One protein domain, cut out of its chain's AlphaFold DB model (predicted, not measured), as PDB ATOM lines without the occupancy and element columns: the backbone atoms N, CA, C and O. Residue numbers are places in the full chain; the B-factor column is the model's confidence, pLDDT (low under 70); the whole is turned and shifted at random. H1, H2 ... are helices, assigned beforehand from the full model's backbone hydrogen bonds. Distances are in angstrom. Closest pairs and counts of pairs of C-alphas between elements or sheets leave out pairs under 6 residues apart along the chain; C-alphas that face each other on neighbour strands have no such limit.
ATOM      1  N   ILE A   5      12.886 -33.381  42.176       88.75
ATOM      2  CA  ILE A   5      13.243 -34.077  43.426       88.75
ATOM      3  C   ILE A   5      14.691 -34.604  43.402       88.75
ATOM      4  O   ILE A   5      15.442 -34.260  44.310       88.75
ATOM      5  N   PRO A   6      15.148 -35.344  42.370       85.00
ATOM      6  CA  PRO A   6      16.525 -35.853  42.339       85.00
ATOM      7  C   PRO A   6      17.566 -34.737  42.222       85.00
ATOM      8  O   PRO A   6      18.606 -34.798  42.868       85.00
ATOM      9  N   ARG A   7      17.258 -33.664  41.477       89.44
ATOM     10  CA  ARG A   7      18.111 -32.465  41.419       89.44
ATOM     11  C   ARG A   7      18.267 -31.809  42.785       89.44
ATOM     12  O   ARG A   7      19.384 -31.486  43.169       89.44
ATOM     13  N   TRP A   8      17.168 -31.647  43.520       88.25
ATOM     14  CA  TRP A   8      17.203 -31.056  44.856       88.25
ATOM     15  C   TRP A   8      17.994 -31.916  45.850       88.25
ATOM     16  O   TRP A   8      18.829 -31.382  46.570       88.25
ATOM     17  N   MET A   9      17.805 -33.240  45.836       89.50
ATOM     18  CA  MET A   9      18.560 -34.156  46.703       89.50
ATOM     19  C   MET A   9      20.062 -34.175  46.391       89.50
ATOM     20  O   MET A   9      20.867 -34.250  47.311       89.50
ATOM     21  N   ALA A  10      20.445 -34.078  45.116       85.75
ATOM     22  CA  ALA A  10      21.849 -33.966  44.720       85.75
ATOM     23  C   ALA A  10      22.424 -32.548  44.889       85.75
ATOM     24  O   ALA A  10      23.586 -32.326  44.564       85.75
ATOM     25  N   GLY A  11      21.626 -31.575  45.348       91.88
ATOM     26  CA  GLY A  11      22.052 -30.178  45.463       91.88
ATOM     27  C   GLY A  11      22.367 -29.510  44.119       91.88
ATOM     28  O   GLY A  11      23.022 -28.473  44.096       91.88
ATOM     29  N   VAL A  12      21.905 -30.083  43.004       89.00
ATOM     30  CA  VAL A  12      22.224 -29.611  41.654       89.00
ATOM     31  C   VAL A  12      21.319 -28.445  41.280       89.00
ATOM     32  O   VAL A  12      20.103 -28.587  41.093       89.00
ATOM     33  N   MET A  13      21.929 -27.282  41.108       87.00
ATOM     34  CA  MET A  13      21.293 -26.061  40.648       87.00
ATOM     35  C   MET A  13      21.196 -26.013  39.117       87.00
ATOM     36  O   MET A  13      21.739 -26.830  38.370       87.00
ATOM     37  N   ARG A  14      20.456 -25.019  38.611       78.94
ATOM     38  CA  ARG A  14      20.369 -24.762  37.163       78.94
ATOM     39  C   ARG A  14      21.698 -24.288  36.564       78.94
ATOM     40  O   ARG A  14      21.942 -24.545  35.389       78.94
ATOM     41  N   LEU A  15      22.540 -23.619  37.353       87.38
ATOM     42  CA  LEU A  15      23.835 -23.093  36.908       87.38
ATOM     43  C   LEU A  15      24.868 -24.188  36.636       87.38
ATOM     44  O   LEU A  15      25.724 -23.994  35.780       87.38
ATOM     45  N   ASP A  16      24.726 -25.346  37.281       86.88
ATOM     46  CA  ASP A  16      25.665 -26.462  37.134       86.88
ATOM     47  C   ASP A  16      25.599 -27.101  35.743       86.88
ATOM     48  O   ASP A  16      26.480 -27.865  35.367       86.88
ATOM     49  N   ARG A  17      24.546 -26.804  34.962       87.06
ATOM     50  CA  ARG A  17      24.327 -27.312  33.593       87.06
ATOM     51  C   ARG A  17      24.420 -28.841  33.455       87.06
ATOM     52  O   ARG A  17      24.528 -29.345  32.346       87.06
ATOM     53  N   ILE A  18      24.294 -29.575  34.560       88.06
ATOM     54  CA  ILE A  18      24.297 -31.040  34.577       88.06
ATOM     55  C   ILE A  18      23.006 -31.554  33.933       88.06
ATOM     56  O   ILE A  18      21.900 -31.093  34.268       88.06
ATOM     57  N   CYS A  19      23.132 -32.509  33.012       88.25
ATOM     58  CA  CYS A  19      21.998 -33.100  32.318       88.25
ATOM     59  C   CYS A  19      21.142 -33.930  33.281       88.25
ATOM     60  O   CYS A  19      21.627 -34.539  34.230       88.25
ATOM     61  N   ASN A  20      19.829 -33.970  33.042       84.56
ATOM     62  CA  ASN A  20      18.934 -34.800  33.858       84.56
ATOM     63  C   ASN A  20      19.272 -36.296  33.757       84.56
ATOM     64  O   ASN A  20      18.964 -37.032  34.689       84.56
ATOM     65  N   GLU A  21      19.889 -36.722  32.656       85.31
ATOM     66  CA  GLU A  21      20.292 -38.111  32.432       85.31
ATOM     67  C   GLU A  21      21.437 -38.538  33.354       85.31
ATOM     68  O   GLU A  21      21.366 -39.591  33.979       85.31
ATOM     69  N   ASP A  22      22.427 -37.670  33.562       88.06
ATOM     70  CA  ASP A  22      23.533 -37.942  34.489       88.06
ATOM     71  C   ASP A  22      23.023 -38.075  35.928       88.06
ATOM     72  O   ASP A  22      23.419 -38.967  36.677       88.06
ATOM     73  N   ILE A  23      22.065 -37.221  36.299       88.06
ATOM     74  CA  ILE A  23      21.418 -37.251  37.617       88.06
ATOM     75  C   ILE A  23      20.599 -38.535  37.778       88.06
ATOM     76  O   ILE A  23      20.586 -39.129  38.850       88.06
ATOM     77  N   ARG A  24      19.937 -39.007  36.718       85.38
ATOM     78  CA  ARG A  24      19.214 -40.286  36.730       85.38
ATOM     79  C   ARG A  24      20.143 -41.461  36.942       85.38
ATOM     80  O   ARG A  24      19.865 -42.281  37.809       85.38
ATOM     81  N   ASN A  25      21.235 -41.501  36.188       85.69
ATOM     82  CA  ASN A  25      22.230 -42.555  36.298       85.69
ATOM     83  C   ASN A  25      22.817 -42.604  37.715       85.69
ATOM     84  O   ASN A  25      22.942 -43.672  38.303       85.69
ATOM     85  N   TRP A  26      23.066 -41.436  38.311       86.25
ATOM     86  CA  TRP A  26      23.563 -41.346  39.680       86.25
ATOM     87  C   TRP A  26      22.589 -41.930  40.716       86.25
ATOM     88  O   TRP A  26      23.008 -42.637  41.628       86.25
ATOM     89  N   PHE A  27      21.285 -41.688  40.563       82.56
ATOM     90  CA  PHE A  27      20.260 -42.236  41.459       82.56
ATOM     91  C   PHE A  27      19.718 -43.611  41.031       82.56
ATOM     92  O   PHE A  27      18.785 -44.108  41.662       82.56
ATOM     93  N   GLY A  28      20.245 -44.220  39.963       84.31
ATOM     94  CA  GLY A  28      19.716 -45.472  39.408       84.31
ATOM     95  C   GLY A  28      18.263 -45.369  38.918       84.31
ATOM     96  O   GLY A  28      17.536 -46.361  38.903       84.31
ATOM     97  N   VAL A  29      17.804 -44.169  38.548       79.69
ATOM     98  CA  VAL A  29      16.436 -43.935  38.065       79.69
ATOM     99  C   VAL A  29      16.376 -44.250  36.575       79.69
ATOM    100  O   VAL A  29      16.725 -43.416  35.742       79.69
ATOM    101  N   VAL A  30      15.903 -45.446  36.240       76.81
ATOM    102  CA  VAL A  30      15.696 -45.879  34.851       76.81
ATOM    103  C   VAL A  30      14.562 -45.072  34.211       76.81
ATOM    104  O   VAL A  30      13.541 -44.792  34.852       76.81
ATOM    105  N   ALA A  31      14.727 -44.662  32.949       66.69
ATOM    106  CA  ALA A  31      13.661 -43.972  32.244       66.69
ATOM    107  C   ALA A  31      12.453 -44.906  32.094       66.69
ATOM    108  O   ALA A  31      12.581 -46.096  31.822       66.69
ATOM    109  N   ILE A  32      11.249 -44.353  32.249       59.31
ATOM    110  CA  ILE A  32      10.005 -45.123  32.129       59.31
ATOM    111  C   ILE A  32       9.929 -45.851  30.767       59.31
ATOM    112  O   ILE A  32       9.442 -46.976  30.714       59.31
ATOM    113  N   SER A  33      10.468 -45.258  29.692       57.69
ATOM    114  CA  SER A  33      10.600 -45.883  28.364       57.69
ATOM    115  C   SER A  33      11.426 -47.165  28.366       57.69
ATOM    116  O   SER A  33      11.067 -48.127  27.695       57.69
ATOM    117  N   ASP A  34      12.506 -47.198  29.137       59.72
ATOM    118  CA  ASP A  34      13.460 -48.309  29.134       59.72
ATOM    119  C   ASP A  34      12.887 -49.499  29.909       59.72
ATOM    120  O   ASP A  34      13.124 -50.657  29.573       59.72
ATOM    121  N   ASN A  35      12.032 -49.220  30.895       58.59
ATOM    122  CA  ASN A  35      11.262 -50.245  31.591       58.59
ATOM    123  C   ASN A  35      10.212 -50.899  30.668       58.59
ATOM    124  O   ASN A  35       9.940 -52.092  30.775       58.59
ATOM    125  N   PHE A  36       9.667 -50.151  29.699       52.62
ATOM    126  CA  PHE A  36       8.788 -50.722  28.674       52.62
ATOM    127  C   PHE A  36       9.542 -51.529  27.614       52.62
ATOM    128  O   PHE A  36       8.981 -52.484  27.087       52.62
ATOM    129  N   ALA A  37      10.801 -51.201  27.321       52.75
ATOM    130  CA  ALA A  37      11.619 -52.003  26.411       52.75
ATOM    131  C   ALA A  37      11.873 -53.414  26.973       52.75
ATOM    132  O   ALA A  37      11.780 -54.395  26.239       52.75
ATOM    133  N   ASN A  38      12.080 -53.532  28.288       50.41
ATOM    134  CA  ASN A  38      12.218 -54.832  28.953       50.41
ATOM    135  C   ASN A  38      10.899 -55.623  29.018       50.41
ATOM    136  O   ASN A  38      10.928 -56.846  29.017       50.41
ATOM    137  N   LEU A  39       9.744 -54.952  29.009       50.47
ATOM    138  CA  LEU A  39       8.428 -55.602  28.911       50.47
ATOM    139  C   LEU A  39       8.069 -56.050  27.485       50.47
ATOM    140  O   LEU A  39       7.218 -56.917  27.315       50.47
ATOM    141  N   VAL A  40       8.677 -55.451  26.458       52.53
ATOM    142  CA  VAL A  40       8.412 -55.771  25.042       52.53
ATOM    143  C   VAL A  40       9.275 -56.938  24.538       52.53
ATOM    144  O   VAL A  40       8.883 -57.613  23.588       52.53
ATOM    145  N   CYS A  41      10.417 -57.215  25.176       50.72
ATOM    146  CA  CYS A  41      11.344 -58.269  24.748       50.72
ATOM    147  C   CYS A  41      11.026 -59.674  25.294       50.72
ATOM    148  O   CYS A  41      11.496 -60.655  24.717       50.72
ATOM    149  N   ASP A  42      10.179 -59.800  26.316       49.50
ATOM    150  CA  ASP A  42       9.621 -61.087  26.739       49.50
ATOM    151  C   ASP A  42       8.341 -61.336  25.938       49.50
ATOM    152  O   ASP A  42       7.229 -61.007  26.351       49.50
ATOM    153  N   GLY A  43       8.515 -61.820  24.708       49.28
ATOM    154  CA  GLY A  43       7.443 -61.932  23.728       49.28
ATOM    155  C   GLY A  43       6.192 -62.616  24.279       49.28
ATOM    156  O   GLY A  43       6.189 -63.816  24.514       49.28
ATOM    157  N   THR A  44       5.111 -61.853  24.429       47.72
ATOM    158  CA  THR A  44       3.760 -62.161  23.938       47.72
ATOM    159  C   THR A  44       2.922 -60.896  24.106       47.72
ATOM    160  O   THR A  44       2.543 -60.516  25.214       47.72
ATOM    161  N   ALA A  45       2.619 -60.240  22.989       50.06
ATOM    162  CA  ALA A  45       1.607 -59.202  22.943       50.06
ATOM    163  C   ALA A  45       0.232 -59.820  23.250       50.06
ATOM    164  O   ALA A  45      -0.403 -60.412  22.385       50.06
TER     165      ALA A  45
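What this domain is: This is residues 5 to 45 of the 112 residues of an uncharacterized protein of Ancylostoma duodenale (UniProt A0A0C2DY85). A small head of two short helices, H1 and H2, which touch each other and are joined by a loop, has an arm at one end: residues 32 to 45, with H3 and the tail after it, stand free and stick out along the longest axis. The printed part has 41 residues with three named helices, in the order H1, H2, H3, and no named strand; the class is all helix. It is extended, with a radius of gyration of the C-alphas of 14.2 A, and its C-alphas span 45 by 16 by 12 A.

How they stand to each other: H1, residues 5 to 9, touches H2, residues 20 to 26, and their closest C-alphas are those of Pro 6 and Ile 23, 6.9 A apart. The centres of H1 and H2 are 10.6 A apart. H3, residues 32 to 40, touches no helix; it is apart from H1 and from H2. In H1, H2 and H3, every O i to N i+4 pair is within hydrogen-bond range.

Where its parts are: H1 begins at Ile 5, with its C-alpha at (13.243, -34.077, 43.426), and ends at Met 9. H2 runs from Asn 20, C-alpha at (18.934, -34.800, 33.858), to Trp 26, 9.9 A from first to last C-alpha. H3, the longest helix with 9 residues, measures 12.9 A from the C-alpha of Ile 32 to that of Val 40, at (8.412, -55.771, 25.042).

The domain as a whole: The two C-alphas farthest apart are those of Leu 15 and Thr 44, 45.8 A. The link from H1 to H2, 10 residues, is short, and the link from H2 to H3, 5 residues, is tight. The printed part has no cut. The mean pLDDT of the printed part is 74.3, and residues 31 to 45 are under 70; the mean for H3 is 55.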